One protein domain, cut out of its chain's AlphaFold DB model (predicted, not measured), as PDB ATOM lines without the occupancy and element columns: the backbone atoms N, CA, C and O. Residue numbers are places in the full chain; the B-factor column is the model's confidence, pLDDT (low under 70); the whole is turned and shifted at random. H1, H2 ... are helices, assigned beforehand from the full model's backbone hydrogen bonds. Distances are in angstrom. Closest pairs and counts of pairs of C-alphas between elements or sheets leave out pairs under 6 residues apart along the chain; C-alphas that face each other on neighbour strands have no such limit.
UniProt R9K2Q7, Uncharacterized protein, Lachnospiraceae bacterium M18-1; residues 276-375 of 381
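What this domain is: This is residues 276 to 375 of the 381 residues of an uncharacterized protein of Lachnospiraceae bacterium M18-1 (UniProt R9K2Q7). Helix H5 packs on H2 and H4, which run opposite to it, their three centres making a triangle. H3 stands about perpendicular to H4, with tiny H1 by H3. The printed part has 100 residues with five named helices, H1 to H5 in order, and no named strand: all helix. It is compact, radius of gyration of the C-alphas 12.4 A, spans 31 by 30 by 28 A.

Where its parts are: H5, residues 358 to 374, spans 24.3 A, ending at C-alpha 374 (-44.568, -4.079, -49.102). H4 is 338 to 352, 20.9 A; H2 285 to 298, 20.0 A; H3 316 to 326, 15.1 A; H1 276 to 279, from C-alpha 276 (-35.224, -8.495, -39.167), 5.1 A.

How they stand to each other: H5 touches H4 in a hairpin, 22 degrees, closest C-alphas Val 345 and Tyr 367, 6.1 A. H5 touches H2, closest C-alphas Ala 290 and Phe 373, 4.9 A. H3 touches H4, 73 degrees, closest C-alphas Lys 316 and Ala 348, 5.1 A. H1 only just touches H3, with 3 pairs of C-alphas within 8 A. In H2 to H5 every O i to N i+4 pair is within hydrogen-bond range; H1 is too short for one.

The domain as a whole: The printed part has no cut. Links H2 to H3 and H3 to H4 are long. Residues 304 to 312, 325 to 326 and 328 to 329 are under pLDDT 70.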
ATOM      1  N   LEU A 276     -34.490  -7.427 -38.514       80.12
ATOM      2  CA  LEU A 276     -35.224  -8.495 -39.167       80.12
ATOM      3  C   LEU A 276     -34.874  -9.888 -38.623       80.12
ATOM      4  O   LEU A 276     -35.761 -10.730 -38.535       80.12
ATOM      5  N   GLU A 277     -33.627 -10.126 -38.199       80.44
ATOM      6  CA  GLU A 277     -33.220 -11.415 -37.612       80.44
ATOM      7  C   GLU A 277     -33.959 -11.692 -36.290       80.44
ATOM      8  O   GLU A 277     -34.193 -12.846 -35.943       80.44
ATOM      9  N   THR A 278     -34.379 -10.644 -35.572       76.56
ATOM     10  CA  THR A 278     -35.121 -10.770 -34.304       76.56
ATOM     11  C   THR A 278     -36.637 -10.749 -34.498       76.56
ATOM     12  O   THR A 278     -37.357 -11.511 -33.851       76.56
ATOM     13  N   LEU A 279     -37.125  -9.845 -35.353       82.50
ATOM     14  CA  LEU A 279     -38.552  -9.531 -35.478       82.50
ATOM     15  C   LEU A 279     -39.279 -10.357 -36.540       82.50
ATOM     16  O   LEU A 279     -40.507 -10.392 -36.523       82.50
ATOM     17  N   GLY A 280     -38.545 -10.976 -37.461       85.75
ATOM     18  CA  GLY A 280     -39.102 -11.790 -38.536       85.75
ATOM     19  C   GLY A 280     -38.057 -12.699 -39.170       85.75
ATOM     20  O   GLY A 280     -37.783 -12.539 -40.365       85.75
ATOM     21  N   PRO A 281     -37.452 -13.636 -38.410       84.06
ATOM     22  CA  PRO A 281     -36.512 -14.606 -38.973       84.06
ATOM     23  C   PRO A 281     -37.121 -15.358 -40.171       84.06
ATOM     24  O   PRO A 281     -36.461 -15.517 -41.210       84.06
ATOM     25  N   ASP A 282     -38.413 -15.690 -40.075       87.06
ATOM     26  CA  ASP A 282     -39.170 -16.436 -41.082       87.06
ATOM     27  C   ASP A 282     -39.775 -15.551 -42.187       87.06
ATOM     28  O   ASP A 282     -40.419 -16.050 -43.110       87.06
ATOM     29  N   ALA A 283     -39.519 -14.237 -42.160       89.31
ATOM     30  CA  ALA A 283     -40.098 -13.310 -43.122       89.31
ATOM     31  C   ALA A 283     -39.701 -13.643 -44.581       89.31
ATOM     32  O   ALA A 283     -38.526 -13.933 -44.866       89.31
ATOM     33  N   PRO A 284     -40.644 -13.543 -45.540       91.25
ATOM     34  CA  PRO A 284     -40.394 -13.849 -46.945       91.25
ATOM     35  C   PRO A 284     -39.516 -12.778 -47.602       91.25
ATOM     36  O   PRO A 284     -39.418 -11.645 -47.124       91.25
ATOM     37  N   GLY A 285     -38.881 -13.122 -48.726       88.00
ATOM     38  CA  GLY A 285     -37.898 -12.265 -49.403       88.00
ATOM     39  C   GLY A 285     -38.404 -10.849 -49.702       88.00
ATOM     40  O   GLY A 285     -37.667  -9.883 -49.530       88.00
ATOM     41  N   GLU A 286     -39.677 -10.704 -50.062       90.75
ATOM     42  CA  GLU A 286     -40.330  -9.418 -50.315       90.75
ATOM     43  C   GLU A 286     -40.367  -8.526 -49.069       90.75
ATOM     44  O   GLU A 286     -40.111  -7.324 -49.159       90.75
ATOM     45  N   VAL A 287     -40.640  -9.113 -47.901       92.75
ATOM     46  CA  VAL A 287     -40.617  -8.408 -46.612       92.75
ATOM     47  C   VAL A 287     -39.189  -8.002 -46.264       92.75
ATOM     48  O   VAL A 287     -38.968  -6.857 -45.868       92.75
ATOM     49  N   LYS A 288     -38.210  -8.889 -46.485       91.75
ATOM     50  CA  LYS A 288     -36.788  -8.593 -46.239       91.75
ATOM     51  C   LYS A 288     -36.291  -7.430 -47.106       91.75
ATOM     52  O   LYS A 288     -35.573  -6.553 -46.633       91.75
ATOM     53  N   GLU A 289     -36.704  -7.379 -48.370       92.25
ATOM     54  CA  GLU A 289     -36.347  -6.286 -49.279       92.25
ATOM     55  C   GLU A 289     -37.074  -4.977 -48.951       92.25
ATOM     56  O   GLU A 289     -36.473  -3.900 -49.020       92.25
ATOM     57  N   ALA A 290     -38.349  -5.038 -48.560       92.75
ATOM     58  CA  ALA A 290     -39.085  -3.861 -48.107       92.75
ATOM     59  C   ALA A 290     -38.489  -3.272 -46.819       92.75
ATOM     60  O   ALA A 290     -38.375  -2.050 -46.708       92.75
ATOM     61  N   TRP A 291     -38.045  -4.131 -45.898       92.00
ATOM     62  CA  TRP A 291     -37.332  -3.753 -44.680       92.00
ATOM     63  C   TRP A 291     -36.075  -2.944 -44.995       92.00
ATOM     64  O   TRP A 291     -35.994  -1.776 -44.623       92.00
ATOM     65  N   LYS A 292     -35.151  -3.493 -45.794       91.12
ATOM     66  CA  LYS A 292     -33.907  -2.800 -46.185       91.12
ATOM     67  C   LYS A 292     -34.162  -1.447 -46.857       91.12
ATOM     68  O   LYS A 292     -33.430  -0.482 -46.634       91.12
ATOM     69  N   LYS A 293     -35.194  -1.356 -47.707       92.56
ATOM     70  CA  LYS A 293     -35.576  -0.088 -48.353       92.56
ATOM     71  C   LYS A 293     -36.109   0.925 -47.340       92.56
ATOM     72  O   LYS A 293     -35.753   2.098 -47.432       92.56
ATOM     73  N   ALA A 294     -36.913   0.478 -46.377       91.81
ATOM     74  CA  ALA A 294     -37.415   1.321 -45.298       91.81
ATOM     75  C   ALA A 294     -36.280   1.829 -44.399       91.81
ATOM     76  O   ALA A 294     -36.246   3.022 -44.113       91.81
ATOM     77  N   GLU A 295     -35.320   0.973 -44.033       89.69
ATOM     78  CA  GLU A 295     -34.147   1.367 -43.236       89.69
ATOM     79  C   GLU A 295     -33.323   2.451 -43.931       89.69
ATOM     80  O   GLU A 295     -32.946   3.456 -43.324       89.69
ATOM     81  N   LYS A 296     -33.077   2.268 -45.233       88.88
ATOM     82  CA  LYS A 296     -32.321   3.224 -46.043       88.88
ATOM     83  C   LYS A 296     -33.009   4.589 -46.131       88.88
ATOM     84  O   LYS A 296     -32.323   5.604 -46.174       88.88
ATOM     85  N   GLU A 297     -34.339   4.619 -46.195       89.75
ATOM     86  CA  GLU A 297     -35.102   5.864 -46.320       89.75
ATOM     87  C   GLU A 297     -35.299   6.584 -44.984       89.75
ATOM     88  O   GLU A 297     -35.191   7.809 -44.920       89.75
ATOM     89  N   SER A 298     -35.585   5.846 -43.914       85.31
ATOM     90  CA  SER A 298     -35.828   6.430 -42.593       85.31
ATOM     91  C   SER A 298     -34.537   6.753 -41.836       85.31
ATOM     92  O   SER A 298     -34.559   7.571 -40.912       85.31
ATOM     93  N   GLY A 299     -33.425   6.110 -42.205       81.81
ATOM     94  CA  GLY A 299     -32.155   6.189 -41.489       81.81
ATOM     95  C   GLY A 299     -32.163   5.463 -40.139       81.81
ATOM     96  O   GLY A 299     -31.338   5.782 -39.287       81.81
ATOM     97  N   VAL A 300     -33.098   4.527 -39.913       82.38
ATOM     98  CA  VAL A 300     -33.195   3.712 -38.685       82.38
ATOM     99  C   VAL A 300     -33.449   2.236 -39.009       82.38
ATOM    100  O   VAL A 300     -34.145   1.929 -39.967       82.38
ATOM    101  N   ASN A 301     -32.949   1.321 -38.175       74.19
ATOM    102  CA  ASN A 301     -32.992  -0.138 -38.390       74.19
ATOM    103  C   ASN A 301     -34.251  -0.853 -37.844       74.19
ATOM    104  O   ASN A 301     -34.195  -2.007 -37.426       74.19
ATOM    105  N   GLY A 302     -35.374  -0.139 -37.709       72.56
ATOM    106  CA  GLY A 302     -36.645  -0.673 -37.182       72.56
ATOM    107  C   GLY A 302     -36.684  -1.047 -35.684       72.56
ATOM    108  O   GLY A 302     -37.759  -1.040 -35.079       72.56
ATOM    109  N   MET A 303     -35.530  -1.294 -35.058       71.38
ATOM    110  CA  MET A 303     -35.356  -1.612 -33.628       71.38
ATOM    111  C   MET A 303     -34.794  -0.437 -32.820       71.38
ATOM    112  O   MET A 303     -34.698  -0.519 -31.601       71.38
ATOM    113  N   ALA A 304     -34.425   0.659 -33.491       66.00
ATOM    114  CA  ALA A 304     -33.738   1.801 -32.894       66.00
ATOM    115  C   ALA A 304     -32.464   1.400 -32.124       66.00
ATOM    116  O   ALA A 304     -32.192   1.904 -31.030       66.00
ATOM    117  N   MET A 305     -31.667   0.505 -32.712       67.31
ATOM    118  CA  MET A 305     -30.302   0.262 -32.245       67.31
ATOM    119  C   MET A 305     -29.321   1.195 -32.950       67.31
ATOM    120  O   MET A 305     -29.470   1.469 -34.141       67.31
ATOM    121  N   ASN A 306     -28.324   1.686 -32.217       61.84
ATOM    122  CA  ASN A 306     -27.239   2.474 -32.797       61.84
ATOM    123  C   ASN A 306     -26.226   1.574 -33.541       61.84
ATOM    124  O   ASN A 306     -26.347   0.349 -33.574       61.84
ATOM    125  N   SER A 307     -25.198   2.186 -34.134       57.66
ATOM    126  CA  SER A 307     -24.120   1.483 -34.849       57.66
ATOM    127  C   SER A 307     -23.269   0.554 -33.974       57.66
ATOM    128  O   SER A 307     -22.489  -0.224 -34.512       57.66
ATOM    129  N   GLU A 308     -23.402   0.645 -32.651       50.88
ATOM    130  CA  GLU A 308     -22.704  -0.179 -31.657       50.88
ATOM    131  C   GLU A 308     -23.586  -1.339 -31.159       50.88
ATOM    132  O   GLU A 308     -23.179  -2.081 -30.273       50.88
ATOM    133  N   GLY A 309     -24.799  -1.503 -31.708       56.03
ATOM    134  CA  GLY A 309     -25.745  -2.541 -31.286       56.03
ATOM    135  C   GLY A 309     -26.474  -2.224 -29.977       56.03
ATOM    136  O   GLY A 309     -27.223  -3.057 -29.473       56.03
ATOM    137  N   MET A 310     -26.308  -1.019 -29.423       51.88
ATOM    138  CA  MET A 310     -27.045  -0.596 -28.236       51.88
ATOM    139  C   MET A 310     -28.460  -0.166 -28.605       51.88
ATOM    140  O   MET A 310     -28.669   0.705 -29.456       51.88
ATOM    141  N   LEU A 311     -29.436  -0.728 -27.895       56.84
ATOM    142  CA  LEU A 311     -30.820  -0.289 -27.952       56.84
ATOM    143  C   LEU A 311     -30.935   1.128 -27.389       56.84
ATOM    144  O   LEU A 311     -30.738   1.361 -26.198       56.84
ATOM    145  N   THR A 312     -31.276   2.085 -28.245       62.75
ATOM    146  CA  THR A 312     -31.416   3.490 -27.834       62.75
ATOM    147  C   THR A 312     -32.821   3.810 -27.324       62.75
ATOM    148  O   THR A 312     -33.005   4.792 -26.609       62.75
ATOM    149  N   ARG A 313     -33.817   2.980 -27.677       70.44
ATOM    150  CA  ARG A 313     -35.217   3.069 -27.226       70.44
ATOM    151  C   ARG A 313     -36.018   1.821 -27.601       70.44
ATOM    152  O   ARG A 313     -35.621   1.057 -28.470       70.44
ATOM    153  N   LEU A 314     -37.197   1.679 -26.999       71.44
ATOM    154  CA  LEU A 314     -38.163   0.626 -27.320       71.44
ATOM    155  C   LEU A 314     -39.108   1.073 -28.448       71.44
ATOM    156  O   LEU A 314     -40.013   1.878 -28.210       71.44
ATOM    157  N   THR A 315     -38.922   0.544 -29.661       81.50
ATOM    158  CA  THR A 315     -39.889   0.733 -30.759       81.50
ATOM    159  C   THR A 315     -41.149  -0.096 -30.513       81.50
ATOM    160  O   THR A 315     -41.114  -1.116 -29.821       81.50
ATOM    161  N   LYS A 316     -42.294   0.308 -31.070       87.94
ATOM    162  CA  LYS A 316     -43.570  -0.401 -30.880       87.94
ATOM    163  C   LYS A 316     -43.514  -1.828 -31.401       87.94
ATOM    164  O   LYS A 316     -44.077  -2.719 -30.771       87.94
ATOM    165  N   LEU A 317     -42.808  -2.041 -32.506       84.75
ATOM    166  CA  LEU A 317     -42.601  -3.363 -33.084       84.75
ATOM    167  C   LEU A 317     -41.749  -4.257 -32.166       84.75
ATOM    168  O   LEU A 317     -42.080  -5.424 -31.974       84.75
ATOM    169  N   PHE A 318     -40.727  -3.699 -31.509       81.94
ATOM    170  CA  PHE A 318     -39.936  -4.446 -30.530       81.94
ATOM    171  C   PHE A 318     -40.720  -4.744 -29.244       81.94
ATOM    172  O   PHE A 318     -40.682  -5.861 -28.742       81.94
ATOM    173  N   VAL A 319     -41.531  -3.799 -28.755       80.38
ATOM    174  CA  VAL A 319     -42.450  -4.048 -27.627       80.38
ATOM    175  C   VAL A 319     -43.442  -5.165 -27.956       80.38
ATOM    176  O   VAL A 319     -43.691  -6.027 -27.121       80.38
ATOM    177  N   MET A 320     -43.980  -5.193 -29.177       82.31
ATOM    178  CA  MET A 320     -44.850  -6.284 -29.630       82.31
ATOM    179  C   MET A 320     -44.131  -7.638 -29.620       82.31
ATOM    180  O   MET A 320     -44.739  -8.635 -29.245       82.31
ATOM    181  N   SER A 321     -42.850  -7.666 -29.990       80.19
ATOM    182  CA  SER A 321     -42.015  -8.871 -29.949       80.19
ATOM    183  C   SER A 321     -41.798  -9.363 -28.520       80.19
ATOM    184  O   SER A 321     -42.000 -10.542 -28.232       80.19
ATOM    185  N   MET A 322     -41.515  -8.449 -27.588       71.69
ATOM    186  CA  MET A 322     -41.398  -8.773 -26.163       71.69
ATOM    187  C   MET A 322     -42.720  -9.284 -25.574       71.69
ATOM    188  O   MET A 322     -42.723 -10.256 -24.824       71.69
ATOM    189  N   GLU A 323     -43.849  -8.658 -25.923       76.06
ATOM    190  CA  GLU A 323     -45.180  -9.113 -25.507       76.06
ATOM    191  C   GLU A 323     -45.492 -10.513 -26.051       76.06
ATOM    192  O   GLU A 323     -46.029 -11.347 -25.322       76.06
ATOM    193  N   ASN A 324     -45.166 -10.789 -27.315       79.25
ATOM    194  CA  ASN A 324     -45.389 -12.103 -27.911       79.25
ATOM    195  C   ASN A 324     -44.540 -13.179 -27.215       79.25
ATOM    196  O   ASN A 324     -45.062 -14.226 -26.827       79.25
ATOM    197  N   ALA A 325     -43.266 -12.879 -26.947       66.75
ATOM    198  CA  ALA A 325     -42.358 -13.772 -26.237       66.75
ATOM    199  C   ALA A 325     -42.822 -14.042 -24.797       66.75
ATOM    200  O   ALA A 325     -42.852 -15.196 -24.369       66.75
ATOM    201  N   TYR A 326     -43.259 -13.004 -24.074       61.75
ATOM    202  CA  TYR A 326     -43.808 -13.130 -22.720       61.75
ATOM    203  C   TYR A 326     -45.053 -14.031 -22.672       61.75
ATOM    204  O   TYR A 326     -45.246 -14.778 -21.716       61.75
ATOM    205  N   ASN A 327     -45.868 -14.005 -23.728       74.06
ATOM    206  CA  ASN A 327     -47.061 -14.841 -23.861       74.06
ATOM    207  C   ASN A 327     -46.778 -16.236 -24.463       74.06
ATOM    208  O   ASN A 327     -47.719 -16.986 -24.719       74.06
ATOM    209  N   GLY A 328     -45.509 -16.601 -24.680       68.50
ATOM    210  CA  GLY A 328     -45.092 -17.920 -25.171       68.50
ATOM    211  C   GLY A 328     -45.078 -18.093 -26.697       68.50
ATOM    212  O   GLY A 328     -44.872 -19.210 -27.163       68.50
ATOM    213  N   GLY A 329     -45.277 -17.022 -27.475       68.38
ATOM    214  CA  GLY A 329     -45.345 -17.038 -28.945       68.38
ATOM    215  C   GLY A 329     -44.026 -16.758 -29.681       68.38
ATOM    216  O   GLY A 329     -44.027 -16.704 -30.908       68.38
ATOM    217  N   GLY A 330     -42.911 -16.584 -28.961       78.06
ATOM    218  CA  GLY A 330     -41.602 -16.235 -29.535       78.06
ATOM    219  C   GLY A 330     -41.437 -14.741 -29.856       78.06
ATOM    220  O   GLY A 330     -42.330 -13.938 -29.598       78.06
ATOM    221  N   SER A 331     -40.272 -14.349 -30.385       77.94
ATOM    222  CA  SER A 331     -39.957 -12.947 -30.721       77.94
ATOM    223  C   SER A 331     -40.390 -12.535 -32.133       77.94
ATOM    224  O   SER A 331     -40.395 -11.341 -32.438       77.94
ATOM    225  N   ASP A 332     -40.759 -13.489 -32.988       88.31
ATOM    226  CA  ASP A 332     -41.249 -13.194 -34.331       88.31
ATOM    227  C   ASP A 332     -42.621 -12.511 -34.252       88.31
ATOM    228  O   ASP A 332     -43.557 -13.014 -33.627       88.31
ATOM    229  N   VAL A 333     -42.721 -11.334 -34.862       90.31
ATOM    230  CA  VAL A 333     -43.965 -10.569 -34.994       90.31
ATOM    231  C   VAL A 333     -44.343 -10.301 -36.440       90.31
ATOM    232  O   VAL A 333     -45.486  -9.930 -36.694       90.31
ATOM    233  N   LEU A 334     -43.409 -10.451 -37.381       91.38
ATOM    234  CA  LEU A 334     -43.661 -10.234 -38.804       91.38
ATOM    235  C   LEU A 334     -44.264 -11.486 -39.455       91.38
ATOM    236  O   LEU A 334     -45.039 -11.368 -40.408       91.38
ATOM    237  N   GLY A 335     -43.969 -12.665 -38.912       90.19
ATOM    238  CA  GLY A 335     -44.413 -13.953 -39.421       90.19
ATOM    239  C   GLY A 335     -43.820 -14.293 -40.788       90.19
ATOM    240  O   GLY A 335     -42.885 -13.660 -41.277       90.19
ATOM    241  N   ASP A 336     -44.422 -15.285 -41.433       92.81
ATOM    242  CA  ASP A 336     -43.938 -15.923 -42.661       92.81
ATOM    243  C   ASP A 336     -44.575 -15.372 -43.952       92.81
ATOM    244  O   ASP A 336     -44.308 -15.861 -45.053       92.81
ATOM    245  N   SER A 337     -45.402 -14.325 -43.856       92.50
ATOM    246  CA  SER A 337     -46.141 -13.775 -44.994       92.50
ATOM    247  C   SER A 337     -46.066 -12.248 -45.087       92.50
ATOM    248  O   SER A 337     -45.915 -11.527 -44.102       92.50
ATOM    249  N   VAL A 338     -46.245 -11.714 -46.303       92.19
ATOM    250  CA  VAL A 338     -46.372 -10.258 -46.519       92.19
ATOM    251  C   VAL A 338     -47.581  -9.693 -45.766       92.19
ATOM    252  O   VAL A 338     -47.542  -8.562 -45.284       92.19
ATOM    253  N   HIS A 339     -48.661 -10.470 -45.664       91.88
ATOM    254  CA  HIS A 339     -49.887 -10.043 -45.003       91.88
ATOM    255  C   HIS A 339     -49.692  -9.897 -43.488       91.88
ATOM    256  O   HIS A 339     -49.970  -8.824 -42.956       91.88
ATOM    257  N   SER A 340     -49.125 -10.910 -42.824       93.81
ATOM    258  CA  SER A 340     -48.819 -10.864 -41.386       93.81
ATOM    259  C   SER A 340     -47.859  -9.724 -41.047       93.81
ATOM    260  O   SER A 340     -48.104  -8.972 -40.105       93.81
ATOM    261  N   ALA A 341     -46.828  -9.509 -41.869       94.00
ATOM    262  CA  ALA A 341     -45.866  -8.434 -41.653       94.00
ATOM    263  C   ALA A 341     -46.519  -7.043 -41.758       94.00
ATOM    264  O   ALA A 341     -46.239  -6.156 -40.948       94.00
ATOM    265  N   LYS A 342     -47.433  -6.852 -42.722       94.12
ATOM    266  CA  LYS A 342     -48.223  -5.617 -42.847       94.12
ATOM    267  C   LYS A 342     -49.116  -5.396 -41.635       94.12
ATOM    268  O   LYS A 342     -49.117  -4.291 -41.097       94.12
ATOM    269  N   GLU A 343     -49.843  -6.417 -41.189       94.00
ATOM    270  CA  GLU A 343     -50.703  -6.308 -40.007       94.00
ATOM    271  C   GLU A 343     -49.897  -5.943 -38.755       94.00
ATOM    272  O   GLU A 343     -50.299  -5.055 -37.996       94.00
ATOM    273  N   ALA A 344     -48.725  -6.556 -38.561       94.38
ATOM    274  CA  ALA A 344     -47.856  -6.250 -37.430       94.38
ATOM    275  C   ALA A 344     -47.384  -4.789 -37.453       94.38
ATOM    276  O   ALA A 344     -47.482  -4.086 -36.445       94.38
ATOM    277  N   VAL A 345     -46.930  -4.299 -38.610       94.19
ATOM    278  CA  VAL A 345     -46.453  -2.916 -38.750       94.19
ATOM    279  C   VAL A 345     -47.600  -1.905 -38.666       94.19
ATOM    280  O   VAL A 345     -47.445  -0.864 -38.029       94.19
ATOM    281  N   GLN A 346     -48.785  -2.209 -39.200       93.75
ATOM    282  CA  GLN A 346     -49.983  -1.376 -39.024       93.75
ATOM    283  C   GLN A 346     -50.411  -1.290 -37.555       93.75
ATOM    284  O   GLN A 346     -50.772  -0.215 -37.062       93.75
ATOM    285  N   LYS A 347     -50.332  -2.404 -36.822       91.69
ATOM    286  CA  LYS A 347     -50.594  -2.443 -35.380       91.69
ATOM    287  C   LYS A 347     -49.545  -1.648 -34.601       91.69
ATOM    288  O   LYS A 347     -49.918  -0.890 -33.705       91.69
ATOM    289  N   ALA A 348     -48.267  -1.755 -34.965       91.06
ATOM    290  CA  ALA A 348     -47.187  -0.962 -34.377       91.06
ATOM    291  C   ALA A 348     -47.400   0.544 -34.613       91.06
ATOM    292  O   ALA A 348     -47.330   1.329 -33.669       91.06
ATOM    293  N   LEU A 349     -47.767   0.936 -35.837       90.94
ATOM    294  CA  LEU A 349     -48.090   2.315 -36.204       90.94
ATOM    295  C   LEU A 349     -49.307   2.847 -35.429       90.94
ATOM    296  O   LEU A 349     -49.283   3.965 -34.915       90.94
ATOM    297  N   SER A 350     -50.344   2.023 -35.268       89.06
ATOM    298  CA  SER A 350     -51.531   2.369 -34.473       89.06
ATOM    299  C   SER A 350     -51.193   2.566 -32.990       89.06
ATOM    300  O   SER A 350     -51.690   3.496 -32.360       89.06
ATOM    301  N   ARG A 351     -50.310   1.724 -32.430       88.81
ATOM    302  CA  ARG A 351     -49.802   1.853 -31.050       88.81
ATOM    303  C   ARG A 351     -48.873   3.051 -30.862       88.81
ATOM    304  O   ARG A 351     -48.768   3.564 -29.748       88.81
ATOM    305  N   LEU A 352     -48.167   3.465 -31.913       86.19
ATOM    306  CA  LEU A 352     -47.315   4.652 -31.895       86.19
ATOM    307  C   LEU A 352     -48.167   5.922 -31.796       86.19
ATOM    308  O   LEU A 352     -47.852   6.811 -31.010       86.19
ATOM    309  N   GLY A 353     -49.281   5.969 -32.531       86.31
ATOM    310  CA  GLY A 353     -50.185   7.113 -32.532       86.31
ATOM    311  C   GLY A 353     -49.531   8.361 -33.133       86.31
ATOM    312  O   GLY A 353     -48.807   8.284 -34.126       86.31
ATOM    313  N   ILE A 354     -49.815   9.531 -32.555       88.00
ATOM    314  CA  ILE A 354     -49.191  10.796 -32.963       88.00
ATOM    315  C   ILE A 354     -47.796  10.875 -32.319       88.00
ATOM    316  O   ILE A 354     -47.733  10.894 -31.086       88.00
ATOM    317  N   PRO A 355     -46.703  10.950 -33.110       86.62
ATOM    318  CA  PRO A 355     -45.352  11.084 -32.574       86.62
ATOM    319  C   PRO A 355     -45.206  12.309 -31.671       86.62
ATOM    320  O   PRO A 355     -45.707  13.388 -31.988       86.62
ATOM    321  N   LYS A 356     -44.489  12.148 -30.561       83.44
ATOM    322  CA  LYS A 356     -44.244  13.191 -29.555       83.44
ATOM    323  C   LYS A 356     -42.835  13.778 -29.616       83.44
ATOM    324  O   LYS A 356     -42.571  14.783 -28.962       83.44
ATOM    325  N   ASN A 357     -41.917  13.140 -30.342       82.44
ATOM    326  CA  ASN A 357     -40.525  13.565 -30.478       82.44
ATOM    327  C   ASN A 357     -39.932  13.127 -31.832       82.44
ATOM    328  O   ASN A 357     -40.523  12.321 -32.553       82.44
ATOM    329  N   SER A 358     -38.740  13.635 -32.156       82.75
ATOM    330  CA  SER A 358     -38.041  13.368 -33.423       82.75
ATOM    331  C   SER A 358     -37.707  11.894 -33.656       82.75
ATOM    332  O   SER A 358     -37.577  11.457 -34.797       82.75
ATOM    333  N   GLU A 359     -37.555  11.110 -32.591       81.00
ATOM    334  CA  GLU A 359     -37.251   9.688 -32.698       81.00
ATOM    335  C   GLU A 359     -38.511   8.885 -33.045       81.00
ATOM    336  O   GLU A 359     -38.494   8.074 -33.973       81.00
ATOM    337  N   GLU A 360     -39.639   9.173 -32.396       85.00
ATOM    338  CA  GLU A 360     -40.943   8.619 -32.774       85.00
ATOM    339  C   GLU A 360     -41.330   9.016 -34.208       85.00
ATOM    340  O   GLU A 360     -41.930   8.216 -34.924       85.00
ATOM    341  N   GLU A 361     -40.928  10.199 -34.685       87.38
ATOM    342  CA  GLU A 361     -41.093  10.573 -36.095       87.38
ATOM    343  C   GLU A 361     -40.276   9.683 -37.041       87.38
ATOM    344  O   GLU A 361     -40.792   9.260 -38.075       87.38
ATOM    345  N   LYS A 362     -39.021   9.358 -36.704       88.50
ATOM    346  CA  LYS A 362     -38.200   8.428 -37.503       88.50
ATOM    347  C   LYS A 362     -38.769   7.009 -37.500       88.50
ATOM    348  O   LYS A 362     -38.750   6.344 -38.532       88.50
ATOM    349  N   GLU A 363     -39.302   6.554 -36.367       88.50
ATOM    350  CA  GLU A 363     -39.978   5.252 -36.261       88.50
ATOM    351  C   GLU A 363     -41.245   5.210 -37.110       88.50
ATOM    352  O   GLU A 363     -41.443   4.277 -37.884       88.50
ATOM    353  N   LYS A 364     -42.063   6.264 -37.033       92.38
ATOM    354  CA  LYS A 364     -43.239   6.415 -37.886       92.38
ATOM    355  C   LYS A 364     -42.862   6.366 -39.367       92.38
ATOM    356  O   LYS A 364     -43.464   5.601 -40.114       92.38
ATOM    357  N   ARG A 365     -41.834   7.119 -39.777       92.31
ATOM    358  CA  ARG A 365     -41.322   7.117 -41.161       92.31
ATOM    359  C   ARG A 365     -40.862   5.734 -41.600       92.31
ATOM    360  O   ARG A 365     -41.129   5.346 -42.731       92.31
ATOM    361  N   PHE A 366     -40.199   4.985 -40.719       92.94
ATOM    362  CA  PHE A 366     -39.809   3.608 -41.001       92.94
ATOM    363  C   PHE A 366     -41.033   2.714 -41.257       92.94
ATOM    364  O   PHE A 366     -41.074   2.029 -42.276       92.94
ATOM    365  N   TYR A 367     -42.056   2.761 -40.396       94.06
ATOM    366  CA  TYR A 367     -43.282   1.971 -40.574       94.06
ATOM    367  C   TYR A 367     -44.050   2.346 -41.845       94.06
ATOM    368  O   TYR A 367     -44.472   1.465 -42.590       94.06
ATOM    369  N   GLU A 368     -44.187   3.638 -42.141       93.44
ATOM    370  CA  GLU A 368     -44.840   4.113 -43.366       93.44
ATOM    371  C   GLU A 368     -44.066   3.696 -44.625       93.44
ATOM    372  O   GLU A 368     -44.663   3.205 -45.586       93.44
ATOM    373  N   ALA A 369     -42.734   3.823 -44.612       93.88
ATOM    374  CA  ALA A 369     -41.886   3.384 -45.715       93.88
ATOM    375  C   ALA A 369     -41.979   1.866 -45.924       93.88
ATOM    376  O   ALA A 369     -42.138   1.411 -47.057       93.88
ATOM    377  N   PHE A 370     -41.949   1.081 -44.845       93.81
ATOM    378  CA  PHE A 370     -42.097  -0.372 -44.907       93.81
ATOM    379  C   PHE A 370     -43.436  -0.788 -45.530       93.81
ATOM    380  O   PHE A 370     -43.467  -1.613 -46.445       93.81
ATOM    381  N   LEU A 371     -44.548  -0.186 -45.093       93.56
ATOM    382  CA  LEU A 371     -45.874  -0.471 -45.652       93.56
ATOM    383  C   LEU A 371     -45.951  -0.110 -47.141       93.56
ATOM    384  O   LEU A 371     -46.471  -0.884 -47.940       93.56
ATOM    385  N   ARG A 372     -45.348   1.014 -47.540       93.06
ATOM    386  CA  ARG A 372     -45.290   1.434 -48.945       93.06
ATOM    387  C   ARG A 372     -44.452   0.487 -49.809       93.06
ATOM    388  O   ARG A 372     -44.807   0.224 -50.952       93.06
ATOM    389  N   PHE A 373     -43.341  -0.039 -49.292       91.62
ATOM    390  CA  PHE A 373     -42.490  -0.971 -50.041       91.62
ATOM    391  C   PHE A 373     -43.019  -2.409 -50.065       91.62
ATOM    392  O   PHE A 373     -42.695  -3.147 -50.995       91.62
ATOM    393  N   THR A 374     -43.847  -2.796 -49.095       85.12
ATOM    394  CA  THR A 374     -44.568  -4.079 -49.102       85.12
ATOM    395  C   THR A 374     -45.854  -4.036 -49.942       85.12
ATOM    396  O   THR A 374     -46.446  -5.087 -50.202       85.12
ATOM    397  N   ASP A 375     -46.292  -2.856 -50.401       72.50
ATOM    398  CA  ASP A 375     -47.417  -2.688 -51.333       72.50
ATOM    399  C   ASP A 375     -47.157  -1.641 -52.439       72.50
ATOM    400  O   ASP A 375     -47.685  -0.526 -52.404       72.50
TER     401      ASP A 375